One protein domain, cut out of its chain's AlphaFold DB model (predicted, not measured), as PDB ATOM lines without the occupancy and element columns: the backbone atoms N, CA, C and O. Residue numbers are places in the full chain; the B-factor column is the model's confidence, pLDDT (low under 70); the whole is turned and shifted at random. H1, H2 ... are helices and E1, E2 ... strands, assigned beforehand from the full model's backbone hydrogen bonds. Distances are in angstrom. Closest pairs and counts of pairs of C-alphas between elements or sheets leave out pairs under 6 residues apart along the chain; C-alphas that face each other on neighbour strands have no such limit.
ATOM      1  N   HIS A 121     130.537 170.409 110.646       83.62
ATOM      2  CA  HIS A 121     129.166 170.201 111.110       83.62
ATOM      3  C   HIS A 121     128.752 168.725 111.141       83.62
ATOM      4  O   HIS A 121     127.829 168.385 111.870       83.62
ATOM      5  N   VAL A 122     129.431 167.847 110.394       84.38
ATOM      6  CA  VAL A 122     129.150 166.400 110.400       84.38
ATOM      7  C   VAL A 122     129.434 165.801 111.771       84.38
ATOM      8  O   VAL A 122     128.701 164.943 112.234       84.38
ATOM      9  N   THR A 123     130.500 166.261 112.423       81.38
ATOM     10  CA  THR A 123     130.967 165.707 113.703       81.38
ATOM     11  C   THR A 123     130.658 166.618 114.887       81.38
ATOM     12  O   THR A 123     131.055 166.335 116.020       81.38
ATOM     13  N   ALA A 124     129.991 167.747 114.639       78.19
ATOM     14  CA  ALA A 124     129.551 168.646 115.688       78.19
ATOM     15  C   ALA A 124     128.465 167.948 116.509       78.19
ATOM     16  O   ALA A 124     127.384 167.650 116.003       78.19
ATOM     17  N   ALA A 125     128.757 167.683 117.779       68.06
ATOM     18  CA  ALA A 125     127.748 167.169 118.682       68.06
ATOM     19  C   ALA A 125     126.657 168.235 118.889       68.06
ATOM     20  O   ALA A 125     126.969 169.402 119.136       68.06
ATOM     21  N   GLN A 126     125.386 167.838 118.771       66.81
ATOM     22  CA  GLN A 126     124.246 168.743 118.991       66.81
ATOM     23  C   GLN A 126     124.169 169.219 120.448       66.81
ATOM     24  O   GLN A 126     123.721 170.330 120.720       66.81
ATOM     25  N   GLU A 127     124.674 168.401 121.371       66.25
ATOM     26  CA  GLU A 127     124.795 168.689 122.796       66.25
ATOM     27  C   GLU A 127     126.190 168.265 123.291       66.25
ATOM     28  O   GLU A 127     126.835 167.429 122.652       66.25
ATOM     29  N   PRO A 128     126.699 168.811 124.410       61.66
ATOM     30  CA  PRO A 128     127.948 168.342 125.001       61.66
ATOM     31  C   PRO A 128     127.866 166.844 125.328       61.66
ATOM     32  O   PRO A 128     127.160 166.442 126.254       61.66
ATOM     33  N   LEU A 129     128.599 166.014 124.585       59.09
ATOM     34  CA  LEU A 129     128.701 164.585 124.874       59.09
ATOM     35  C   LEU A 129     129.603 164.393 126.089       59.09
ATOM     36  O   LEU A 129     130.812 164.596 126.014       59.09
ATOM     37  N   ASN A 130     129.007 164.022 127.217       59.16
ATOM     38  CA  ASN A 130     129.728 163.780 128.456       59.16
ATOM     39  C   ASN A 130     130.163 162.306 128.538       59.16
ATOM     40  O   ASN A 130     129.521 161.490 129.204       59.16
ATOM     41  N   TYR A 131     131.239 161.973 127.813       54.91
ATOM     42  CA  TYR A 131     131.756 160.601 127.708       54.91
ATOM     43  C   TYR A 131     132.248 160.033 129.043       54.91
ATOM     44  O   TYR A 131     132.075 158.847 129.281       54.91
ATOM     45  N   GLY A 132     132.781 160.869 129.940       50.97
ATOM     46  CA  GLY A 132     133.348 160.409 131.214       50.97
ATOM     47  C   GLY A 132     132.328 159.985 132.279       50.97
ATOM     48  O   GLY A 132     132.728 159.420 133.287       50.97
ATOM     49  N   TYR A 133     131.029 160.260 132.091       51.31
ATOM     50  CA  TYR A 133     130.011 159.996 133.123       51.31
ATOM     51  C   TYR A 133     128.748 159.275 132.635       51.31
ATOM     52  O   TYR A 133     127.993 158.773 133.464       51.31
ATOM     53  N   TYR A 134     128.477 159.248 131.326       51.59
ATOM     54  CA  TYR A 134     127.210 158.717 130.793       51.59
ATOM     55  C   TYR A 134     127.376 157.727 129.644       51.59
ATOM     56  O   TYR A 134     126.378 157.162 129.197       51.59
ATOM     57  N   VAL A 135     128.598 157.514 129.152       55.75
ATOM     58  CA  VAL A 135     128.837 156.504 128.125       55.75
ATOM     59  C   VAL A 135     129.257 155.226 128.843       55.75
ATOM     60  O   VAL A 135     130.320 155.220 129.460       55.75
ATOM     61  N   PRO A 136     128.417 154.173 128.840       62.56
ATOM     62  CA  PRO A 136     128.804 152.894 129.417       62.56
ATOM     63  C   PRO A 136     130.082 152.409 128.734       62.56
ATOM     64  O   PRO A 136     130.242 152.609 127.527       62.56
ATOM     65  N   GLU A 137     130.982 151.793 129.501       73.00
ATOM     66  CA  GLU A 137     132.187 151.176 128.949       73.00
ATOM     67  C   GLU A 137     131.773 150.200 127.836       73.00
ATOM     68  O   GLU A 137     131.078 149.219 128.109       73.00
ATOM     69  N   PRO A 138     132.115 150.482 126.564       76.88
ATOM     70  CA  PRO A 138     131.541 149.745 125.441       76.88
ATOM     71  C   PRO A 138     132.149 148.346 125.300       76.88
ATOM     72  O   PRO A 138     131.565 147.482 124.655       76.88
ATOM     73  N   ILE A 139     133.323 148.119 125.894       83.44
ATOM     74  CA  ILE A 139     134.023 146.839 125.870       83.44
ATOM     75  C   ILE A 139     133.641 146.075 127.143       83.44
ATOM     76  O   ILE A 139     133.983 146.527 128.235       83.44
ATOM     77  N   PRO A 140     132.952 144.928 127.041       84.75
ATOM     78  CA  PRO A 140     132.551 144.180 128.221       84.75
ATOM     79  C   PRO A 140     133.759 143.492 128.876       84.75
ATOM     80  O   PRO A 140     134.668 143.017 128.195       84.75
ATOM     81  N   TYR A 141     133.761 143.393 130.208       86.00
ATOM     82  CA  TYR A 141     134.880 142.812 130.969       86.00
ATOM     83  C   TYR A 141     135.132 141.322 130.686       86.00
ATOM     84  O   TYR A 141     136.222 140.819 130.952       86.00
ATOM     85  N   ASP A 142     134.140 140.606 130.151       87.38
ATOM     86  CA  ASP A 142     134.219 139.182 129.820       87.38
ATOM     87  C   ASP A 142     134.745 138.908 128.401       87.38
ATOM     88  O   ASP A 142     134.859 137.739 128.016       87.38
ATOM     89  N   ILE A 143     135.096 139.953 127.635       90.25
ATOM     90  CA  ILE A 143     135.439 139.849 126.208       90.25
ATOM     91  C   ILE A 143     136.572 138.854 125.925       90.25
ATOM     92  O   ILE A 143     136.585 138.237 124.868       90.25
ATOM     93  N   PHE A 144     137.493 138.641 126.866       90.88
ATOM     94  CA  PHE A 144     138.627 137.725 126.693       90.88
ATOM     95  C   PHE A 144     138.408 136.318 127.250       90.88
ATOM     96  O   PHE A 144     139.329 135.505 127.199       90.88
ATOM     97  N   SER A 145     137.222 136.010 127.779       86.00
ATOM     98  CA  SER A 145     136.949 134.709 128.407       86.00
ATOM     99  C   SER A 145     137.076 133.525 127.444       86.00
ATOM    100  O   SER A 145     137.428 132.429 127.875       86.00
ATOM    101  N   ASN A 146     136.784 133.730 126.156       88.94
ATOM    102  CA  ASN A 146     137.111 132.812 125.068       88.94
ATOM    103  C   ASN A 146     137.043 133.527 123.705       88.94
ATOM    104  O   ASN A 146     136.387 134.559 123.564       88.94
ATOM    105  N   VAL A 147     137.665 132.935 122.681       85.69
ATOM    106  CA  VAL A 147     137.741 133.513 121.326       85.69
ATOM    107  C   VAL A 147     136.376 133.678 120.659       85.69
ATOM    108  O   VAL A 147     136.146 134.689 120.006       85.69
ATOM    109  N   SER A 148     135.448 132.728 120.815       86.88
ATOM    110  CA  SER A 148     134.129 132.827 120.176       86.88
ATOM    111  C   SER A 148     133.318 133.998 120.724       86.88
ATOM    112  O   SER A 148     132.714 134.737 119.949       86.88
ATOM    113  N   LEU A 149     133.341 134.197 122.046       87.88
ATOM    114  CA  LEU A 149     132.704 135.347 122.675       87.88
ATOM    115  C   LEU A 149     133.401 136.645 122.266       87.88
ATOM    116  O   LEU A 149     132.719 137.600 121.920       87.88
ATOM    117  N   MET A 150     134.735 136.674 122.252       90.44
ATOM    118  CA  MET A 150     135.497 137.834 121.790       90.44
ATOM    119  C   MET A 150     135.076 138.256 120.377       90.44
ATOM    120  O   MET A 150     134.710 139.408 120.171       90.44
ATOM    121  N   GLU A 151     135.082 137.328 119.417       86.75
ATOM    122  CA  GLU A 151     134.690 137.610 118.032       86.75
ATOM    123  C   GLU A 151     133.233 138.064 117.931       86.75
ATOM    124  O   GLU A 151     132.938 139.011 117.205       86.75
ATOM    125  N   GLN A 152     132.331 137.462 118.713       87.31
ATOM    126  CA  GLN A 152     130.949 137.924 118.807       87.31
ATOM    127  C   GLN A 152     130.874 139.372 119.314       87.31
ATOM    128  O   GLN A 152     130.192 140.190 118.705       87.31
ATOM    129  N   ARG A 153     131.580 139.718 120.400       87.50
ATOM    130  CA  ARG A 153     131.582 141.083 120.955       87.50
ATOM    131  C   ARG A 153     132.204 142.090 119.995       87.50
ATOM    132  O   ARG A 153     131.686 143.190 119.852       87.50
ATOM    133  N   LEU A 154     133.288 141.723 119.317       86.06
ATOM    134  CA  LEU A 154     133.910 142.564 118.295       86.06
ATOM    135  C   LEU A 154     132.967 142.796 117.107       86.06
ATOM    136  O   LEU A 154     132.935 143.907 116.580       86.06
ATOM    137  N   ALA A 155     132.184 141.784 116.719       82.62
ATOM    138  CA  ALA A 155     131.144 141.916 115.704       82.62
ATOM    139  C   ALA A 155     129.966 142.777 116.188       82.62
ATOM    140  O   ALA A 155     129.484 143.610 115.437       82.62
ATOM    141  N   GLU A 156     129.534 142.657 117.447       82.12
ATOM    142  CA  GLU A 156     128.512 143.539 118.045       82.12
ATOM    143  C   GLU A 156     128.981 145.005 118.104       82.12
ATOM    144  O   GLU A 156     128.183 145.934 117.981       82.12
ATOM    145  N   LEU A 157     130.292 145.218 118.227       80.00
ATOM    146  CA  LEU A 157     130.942 146.523 118.142       80.00
ATOM    147  C   LEU A 157     131.162 146.986 116.685       80.00
ATOM    148  O   LEU A 157     131.929 147.920 116.476       80.00
ATOM    149  N   GLU A 158     130.493 146.384 115.685       62.03
ATOM    150  CA  GLU A 158     130.661 146.559 114.222       62.03
ATOM    151  C   GLU A 158     130.878 148.007 113.751       62.03
ATOM    152  O   GLU A 158     131.673 148.258 112.842       62.03
ATOM    153  N   TYR A 159     130.248 148.983 114.416       59.28
ATOM    154  CA  TYR A 159     130.433 150.418 114.153       59.28
ATOM    155  C   TYR A 159     131.895 150.898 114.307       59.28
ATOM    156  O   TYR A 159     132.253 151.995 113.873       59.28
ATOM    157  N   ALA A 160     132.746 150.095 114.942       52.75
ATOM    158  CA  ALA A 160     134.147 150.366 115.211       52.75
ATOM    159  C   ALA A 160     135.102 149.806 114.136       52.75
ATOM    160  O   ALA A 160     136.264 150.214 114.096       52.75
ATOM    161  N   ASN A 161     134.624 148.931 113.236       56.72
ATOM    162  CA  ASN A 161     135.412 148.388 112.116       56.72
ATOM    163  C   ASN A 161     134.857 148.780 110.733       56.72
ATOM    164  O   ASN A 161     135.123 148.138 109.714       56.72
ATOM    165  N   VAL A 162     134.087 149.869 110.705       61.22
ATOM    166  CA  VAL A 162     133.582 150.511 109.488       61.22
ATOM    167  C   VAL A 162     134.765 150.866 108.593       61.22
ATOM    168  O   VAL A 162     135.839 151.237 109.078       61.22
ATOM    169  N   GLY A 163     134.569 150.762 107.276       65.50
ATOM    170  CA  GLY A 163     135.589 151.076 106.281       65.50
ATOM    171  C   GLY A 163     136.326 152.372 106.622       65.50
ATOM    172  O   GLY A 163     135.770 153.464 106.563       65.50
ATOM    173  N   THR A 164     137.604 152.253 106.986       76.50
ATOM    174  CA  THR A 164     138.410 153.415 107.394       76.50
ATOM    175  C   THR A 164     138.649 154.382 106.233       76.50
ATOM    176  O   THR A 164     139.011 155.541 106.451       76.50
ATOM    177  N   GLY A 165     138.463 153.896 105.002       81.44
ATOM    178  CA  GLY A 165     138.639 154.625 103.760       81.44
ATOM    179  C   GLY A 165     137.334 155.181 103.190       81.44
ATOM    180  O   GLY A 165     136.341 154.467 103.089       81.44
ATOM    181  N   VAL A 166     137.381 156.423 102.717       86.12
ATOM    182  CA  VAL A 166     136.323 157.076 101.936       86.12
ATOM    183  C   VAL A 166     136.864 157.532 100.586       86.12
ATOM    184  O   VAL A 166     138.049 157.852 100.460       86.12
ATOM    185  N   LYS A 167     136.005 157.586  99.570       88.75
ATOM    186  CA  LYS A 167     136.342 158.107  98.240       88.75
ATOM    187  C   LYS A 167     136.742 159.580  98.324       88.75
ATOM    188  O   LYS A 167     136.093 160.375  98.999       88.75
ATOM    189  N   ALA A 168     137.774 159.960  97.578       86.69
ATOM    190  CA  ALA A 168     138.156 161.362  97.431       86.69
ATOM    191  C   ALA A 168     137.150 162.143  96.570       86.69
ATOM    192  O   ALA A 168     136.888 163.311  96.838       86.69
ATOM    193  N   ASN A 169     136.580 161.513  95.531       87.44
ATOM    194  CA  ASN A 169     135.645 162.138  94.582       87.44
ATOM    195  C   ASN A 169     136.157 163.479  94.010       87.44
ATOM    196  O   ASN A 169     135.400 164.440  93.878       87.44
ATOM    197  N   GLY A 170     137.460 163.571  93.724       84.19
ATOM    198  CA  GLY A 170     138.098 164.803  93.245       84.19
ATOM    199  C   GLY A 170     138.205 165.926  94.290       84.19
ATOM    200  O   GLY A 170     138.630 167.031  93.955       84.19
ATOM    201  N   ARG A 171     137.836 165.672  95.554       81.62
ATOM    202  CA  ARG A 171     138.076 166.576  96.685       81.62
ATOM    203  C   ARG A 171     139.397 166.189  97.333       81.62
ATOM    204  O   ARG A 171     139.545 165.083  97.845       81.62
ATOM    205  N   TYR A 172     140.350 167.114  97.321       81.69
ATOM    206  CA  TYR A 172     141.685 166.866  97.847       81.69
ATOM    207  C   TYR A 172     141.883 167.563  99.183       81.69
ATOM    208  O   TYR A 172     141.658 168.768  99.313       81.69
ATOM    209  N   GLY A 173     142.353 166.804 100.170       75.88
ATOM    210  CA  GLY A 173     142.829 167.379 101.417       75.88
ATOM    211  C   GLY A 173     144.019 168.305 101.164       75.88
ATOM    212  O   GLY A 173     144.777 168.137 100.205       75.88
ATOM    213  N   VAL A 174     144.221 169.269 102.053       79.62
ATOM    214  CA  VAL A 174     145.400 170.139 102.037       79.62
ATOM    215  C   VAL A 174     146.029 170.181 103.421       79.62
ATOM    216  O   VAL A 174     145.345 170.068 104.435       79.62
ATOM    217  N   TYR A 175     147.346 170.346 103.465       78.44
ATOM    218  CA  TYR A 175     148.092 170.573 104.696       78.44
ATOM    219  C   TYR A 175     148.981 171.805 104.551       78.44
ATOM    220  O   TYR A 175     149.335 172.219 103.445       78.44
ATOM    221  N   VAL A 176     149.342 172.404 105.683       80.94
ATOM    222  CA  VAL A 176     150.293 173.514 105.738       80.94
ATOM    223  C   VAL A 176     151.663 172.942 106.086       80.94
ATOM    224  O   VAL A 176     151.822 172.279 107.109       80.94
ATOM    225  N   ASP A 177     152.649 173.142 105.212       80.38
ATOM    226  CA  ASP A 177     154.016 172.677 105.438       80.38
ATOM    227  C   ASP A 177     154.747 173.535 106.489       80.38
ATOM    228  O   ASP A 177     154.268 174.581 106.928       80.38
ATOM    229  N   LYS A 178     155.955 173.114 106.886       82.31
ATOM    230  CA  LYS A 178     156.770 173.831 107.888       82.31
ATOM    231  C   LYS A 178     157.114 175.278 107.501       82.31
ATOM    232  O   LYS A 178     157.504 176.054 108.362       82.31
ATOM    233  N   SER A 179     157.001 175.634 106.221       91.12
ATOM    234  CA  SER A 179     157.217 176.996 105.719       91.12
ATOM    235  C   SER A 179     155.928 177.818 105.624       91.12
ATOM    236  O   SER A 179     155.937 178.904 105.051       91.12
ATOM    237  N   GLY A 180     154.810 177.305 106.146       82.44
ATOM    238  CA  GLY A 180     153.509 177.965 106.082       82.44
ATOM    239  C   GLY A 180     152.830 177.863 104.714       82.44
ATOM    240  O   GLY A 180     151.795 178.496 104.503       82.44
ATOM    241  N   ARG A 181     153.383 177.086 103.771       83.75
ATOM    242  CA  ARG A 181     152.804 176.942 102.430       83.75
ATOM    243  C   ARG A 181     151.771 175.833 102.416       83.75
ATOM    244  O   ARG A 181     151.983 174.765 102.988       83.75
ATOM    245  N   GLN A 182     150.690 176.070 101.692       81.31
ATOM    246  CA  GLN A 182     149.676 175.055 101.455       81.31
ATOM    247  C   GLN A 182     150.181 174.019 100.449       81.31
ATOM    248  O   GLN A 182     150.821 174.352  99.449       81.31
ATOM    249  N   ARG A 183     149.894 172.752 100.730       79.62
ATOM    250  CA  ARG A 183     150.263 171.593  99.920       79.62
ATOM    251  C   ARG A 183     149.078 170.645  99.826       79.62
ATOM    252  O   ARG A 183     148.334 170.493 100.789       79.62
ATOM    253  N   PHE A 184     148.940 169.981  98.684       81.38
ATOM    254  CA  PHE A 184     147.951 168.923  98.523       81.38
ATOM    255  C   PHE A 184     148.350 167.692  99.330       81.38
ATOM    256  O   PHE A 184     149.502 167.251  99.300       81.38
ATOM    257  N   LEU A 185     147.379 167.136 100.043       78.88
ATOM    258  CA  LEU A 185     147.450 165.803 100.608       78.88
ATOM    259  C   LEU A 185     146.947 164.835  99.539       78.88
ATOM    260  O   LEU A 185     145.756 164.807  99.254       78.88
ATOM    261  N   TYR A 186     147.835 164.060  98.930       83.19
ATOM    262  CA  TYR A 186     147.432 163.119  97.886       83.19
ATOM    263  C   TYR A 186     146.648 161.933  98.472       83.19
ATOM    264  O   TYR A 186     147.027 161.430  99.536       83.19
ATOM    265  N   PRO A 187     145.567 161.485  97.809       84.75
ATOM    266  CA  PRO A 187     144.833 160.300  98.218       84.75
ATOM    267  C   PRO A 187     145.651 159.043  97.918       84.75
ATOM    268  O   PRO A 187     146.548 159.036  97.071       84.75
ATOM    269  N   LYS A 188     145.317 157.952  98.602       81.12
ATOM    270  CA  LYS A 188     145.813 156.626  98.237       81.12
ATOM    271  C   LYS A 188     144.995 156.098  97.057       81.12
ATOM    272  O   LYS A 188     143.780 156.271  97.027       81.12
ATOM    273  N   LEU A 189     145.642 155.406  96.124       82.88
ATOM    274  CA  LEU A 189     144.948 154.619  95.107       82.88
ATOM    275  C   LEU A 189     144.635 153.222  95.657       82.88
ATOM    276  O   LEU A 189     145.513 152.535  96.185       82.88
ATOM    277  N   THR A 190     143.369 152.828  95.569       79.06
ATOM    278  CA  THR A 190     142.919 151.455  95.854       79.06
ATOM    279  C   THR A 190     143.298 150.507  94.709       79.06
ATOM    280  O   THR A 190     143.719 150.957  93.643       79.06
ATOM    281  N   ILE A 191     143.082 149.198  94.893       77.06
ATOM    282  CA  ILE A 191     143.301 148.179  93.847       77.06
ATOM    283  C   ILE A 191     142.502 148.450  92.560       77.06
ATOM    284  O   ILE A 191     142.936 148.091  91.473       77.06
ATOM    285  N   ASN A 192     141.367 149.143  92.682       82.31
ATOM    286  CA  ASN A 192     140.488 149.503  91.571       82.31
ATOM    287  C   ASN A 192     140.773 150.921  91.043       82.31
ATOM    288  O   ASN A 192     139.887 151.551  90.469       82.31
ATOM    289  N   ASN A 193     141.967 151.472  91.301       84.69
ATOM    290  CA  ASN A 193     142.360 152.848  90.961       84.69
ATOM    291  C   ASN A 193     141.407 153.940  91.487       84.69
ATOM    292  O   ASN A 193     141.413 155.067  90.998       84.69
ATOM    293  N   THR A 194     140.596 153.637  92.504       84.81
ATOM    294  CA  THR A 194     139.771 154.648  93.176       84.81
ATOM    295  C   THR A 194     140.649 155.431  94.142       84.81
ATOM    296  O   THR A 194     141.330 154.823  94.971       84.81
ATOM    297  N   GLU A 195     140.629 156.758  94.041       87.38
ATOM    298  CA  GLU A 195     141.267 157.653  95.003       87.38
ATOM    299  C   GLU A 195     140.504 157.634  96.330       87.38
ATOM    300  O   GLU A 195     139.296 157.880  96.366       87.38
ATOM    301  N   ALA A 196     141.211 157.365  97.424       86.31
ATOM    302  CA  ALA A 196     140.630 157.246  98.749       86.31
ATOM    303  C   ALA A 196     141.480 157.927  99.828       86.31
ATOM    304  O   ALA A 196     142.715 157.926  99.782       86.31
ATOM    305  N   TYR A 197     140.804 158.449 100.846       84.62
ATOM    306  CA  TYR A 197     141.416 158.905 102.086       84.62
ATOM    307  C   TYR A 197     141.028 157.995 103.225       84.62
ATOM    308  O   TYR A 197     139.885 157.572 103.324       84.62
ATOM    309  N   VAL A 198     141.971 157.767 104.129       84.88
ATOM    310  CA  VAL A 198     141.672 157.137 105.407       84.88
ATOM    311  C   VAL A 198     141.296 158.221 106.415       84.88
ATOM    312  O   VAL A 198     142.089 159.132 106.670       84.88
ATOM    313  N   ILE A 199     140.101 158.126 106.992       84.94
ATOM    314  CA  ILE A 199     139.596 159.082 107.977       84.94
ATOM    315  C   ILE A 199     140.212 158.783 109.342       84.94
ATOM    316  O   ILE A 199     140.151 157.659 109.832       84.94
ATOM    317  N   SER A 200     140.817 159.798 109.970       85.38
ATOM    318  CA  SER A 200     141.632 159.600 111.178       85.38
ATOM    319  C   SER A 200     140.857 158.962 112.330       85.38
ATOM    320  O   SER A 200     141.367 158.022 112.925       85.38
ATOM    321  N   GLY A 201     139.639 159.432 112.625       82.88
ATOM    322  CA  GLY A 201     138.815 158.870 113.703       82.88
ATOM    323  C   GLY A 201     138.476 157.396 113.467       82.88
ATOM    324  O   GLY A 201     138.709 156.567 114.339       82.88
ATOM    325  N   LEU A 202     138.016 157.056 112.258       84.38
ATOM    326  CA  LEU A 202     137.710 155.669 111.883       84.38
ATOM    327  C   LEU A 202     138.956 154.776 111.949       84.38
ATOM    328  O   LEU A 202     138.897 153.662 112.448       84.38
ATOM    329  N   HIS A 203     140.115 155.277 111.515       84.38
ATOM    330  CA  HIS A 203     141.377 154.536 111.578       84.38
ATOM    331  C   HIS A 203     141.859 154.309 113.014       84.38
ATOM    332  O   HIS A 203     142.376 153.242 113.316       84.38
ATOM    333  N   GLN A 204     141.706 155.291 113.904       86.88
ATOM    334  CA  GLN A 204     142.053 155.126 115.319       86.88
ATOM    335  C   GLN A 204     141.208 154.025 115.966       86.88
ATOM    336  O   GLN A 204     141.758 153.188 116.681       86.88
ATOM    337  N   MET A 205     139.908 154.009 115.660       84.88
ATOM    338  CA  MET A 205     138.975 152.995 116.138       84.88
ATOM    339  C   MET A 205     139.292 151.608 115.560       84.88
ATOM    340  O   MET A 205     139.442 150.663 116.322       84.88
ATOM    341  N   ARG A 285     128.137 157.282 110.111       88.38
ATOM    342  CA  ARG A 285     127.028 157.431 109.152       88.38
ATOM    343  C   ARG A 285     127.430 158.231 107.910       88.38
ATOM    344  O   ARG A 285     127.024 157.895 106.804       88.38
ATOM    345  N   TRP A 286     128.230 159.285 108.081       89.25
ATOM    346  CA  TRP A 286     128.745 160.069 106.957       89.25
ATOM    347  C   TRP A 286     129.675 159.254 106.048       89.25
ATOM    348  O   TRP A 286     129.602 159.390 104.827       89.25
ATOM    349  N   ALA A 287     130.537 158.415 106.626       85.31
ATOM    350  CA  ALA A 287     131.480 157.589 105.876       85.31
ATOM    351  C   ALA A 287     130.806 156.408 105.158       85.31
ATOM    352  O   ALA A 287     131.273 156.001 104.094       85.31
ATOM    353  N   GLU A 288     129.711 155.890 105.715       86.06
ATOM    354  CA  GLU A 288     128.905 154.802 105.144       86.06
ATOM    355  C   GLU A 288     127.958 155.253 104.027       86.06
ATOM    356  O   GLU A 288     127.473 154.416 103.265       86.06
ATOM    357  N   ASP A 289     127.703 156.560 103.888       88.56
ATOM    358  CA  ASP A 289     126.904 157.093 102.784       88.56
ATOM    359  C   ASP A 289     127.481 156.601 101.438       88.56
ATOM    360  O   ASP A 289     128.677 156.784 101.198       88.56
ATOM    361  N   PRO A 290     126.676 156.018 100.528       88.94
ATOM    362  CA  PRO A 290     127.152 155.487  99.245       88.94
ATOM    363  C   PRO A 290     127.987 156.466  98.400       88.94
ATOM    364  O   PRO A 290     128.828 156.040  97.594       88.94
ATOM    365  N   ALA A 291     127.774 157.774  98.575       89.12
ATOM    366  CA  ALA A 291     128.565 158.815  97.933       89.12
ATOM    367  C   ALA A 291     130.030 158.807  98.400       89.12
ATOM    368  O   ALA A 291     130.929 159.062  97.595       89.12
ATOM    369  N   HIS A 292     130.287 158.484  99.666       86.56
ATOM    370  CA  HIS A 292     131.616 158.486 100.283       86.56
ATOM    371  C   HIS A 292     132.183 157.076 100.457       86.56
ATOM    372  O   HIS A 292     133.393 156.888 100.319       86.56
ATOM    373  N   ALA A 293     131.324 156.089 100.706       86.00
ATOM    374  CA  ALA A 293     131.705 154.720 100.997       86.00
ATOM    375  C   ALA A 293     132.519 154.110  99.855       86.00
ATOM    376  O   ALA A 293     132.192 154.249  98.665       86.00
ATOM    377  N   LEU A 294     133.590 153.404 100.212       79.12
ATOM    378  CA  LEU A 294     134.299 152.569  99.257       79.12
ATOM    379  C   LEU A 294     133.434 151.345  98.914       79.12
ATOM    380  O   LEU A 294     132.826 150.757  99.802       79.12
ATOM    381  N   PRO A 295     133.375 150.936  97.633       63.75
ATOM    382  CA  PRO A 295     132.527 149.832  97.174       63.75
ATOM    383  C   PRO A 295     132.986 148.446  97.661       63.75
ATOM    384  O   PRO A 295     132.384 147.441  97.301       63.75
ATOM    385  N   PHE A 296     134.056 148.386  98.451       57.12
ATOM    386  CA  PHE A 296     134.575 147.184  99.081       57.12
ATOM    387  C   PHE A 296     135.031 147.569 100.488       57.12
ATOM    388  O   PHE A 296     135.620 148.647 100.653       57.12
ATOM    389  N   HIS A 297     134.825 146.686 101.477       55.94
ATOM    390  CA  HIS A 297     135.671 146.718 102.669       55.94
ATOM    391  C   HIS A 297     137.100 146.780 102.155       55.94
ATOM    392  O   HIS A 297     137.451 146.040 101.237       55.94
ATOM    393  N   TYR A 298     137.868 147.747 102.648       53.12
ATOM    394  CA  TYR A 298     139.279 147.862 102.337       53.12
ATOM    395  C   TYR A 298     139.913 146.547 102.785       53.12
ATOM    396  O   TYR A 298     140.221 146.370 103.959       53.12
ATOM    397  N   ASP A 299     139.969 145.595 101.859       46.97
ATOM    398  CA  ASP A 299     140.496 144.274 102.091       46.97
ATOM    399  C   ASP A 299     141.966 144.524 102.371       46.97
ATOM    400  O   ASP A 299     142.735 144.962 101.508       46.97
ATOM    401  N   SER A 300     142.338 144.360 103.632       51.09
ATOM    402  CA  SER A 300     143.726 144.419 104.049       51.09
ATOM    403  C   SER A 300     144.567 143.338 103.363       51.09
ATOM    404  O   SER A 300     145.784 143.327 103.549       51.09
TER     405      SER A 300
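What this domain is: This is residues 121 to 205 and 285 to 300 of the 329 residues of the protein "Thioesterase" of Colletotrichum higginsianum (strain IMI 349063) (UniProt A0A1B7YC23). Little regular structure: a loose string of loops with the hairpin E2 and E3 at one end, H2 at the other, and strands E1 and E4 paired between them, H3 near the middle. Residues 124 to 137, with H1, stick out. The printed part has 101 residues, 39 in named elements, mixed: H1 H2 E1 E2 E3 E4 H3 H4. It is loose, radius of gyration of the C-alphas 17.6 A, spanning 50 by 36 by 28 A.

How they stand to each other: H1, residues 131 to 134, and H2, residues 147 to 156, are apart. E1, residues 165 to 167, and E4, residues 195 to 198, are antiparallel at 144 degrees; N 166 and O 197 are within hydrogen-bond range, 2.8 A. E2, residues 173 to 176, and E3, residues 182 to 185, form an antiparallel hairpin; N 175 and O 183 are within range, 2.9 A. H3, residues 200 to 205, and H4, residues 285 to 288, are apart. In H2 and H3 every O i to N i+4 pair is within range; H1 and H4 are too short for one.

Where its parts are: H1 begins at C-alpha 131 (131.756, 160.601, 127.708). H2 is 14.0 A long, E2 10.6 A. H4 ends at C-alpha 288 (128.905, 154.802, 105.144).

The domain as a whole: Residues 206 to 284 are not printed; C-alphas 205 and 285 are 14.5 A apart. H1 to H2 is a long link. Residues 125 to 136, 158 to 163 and 295 to 300 have pLDDT under 70.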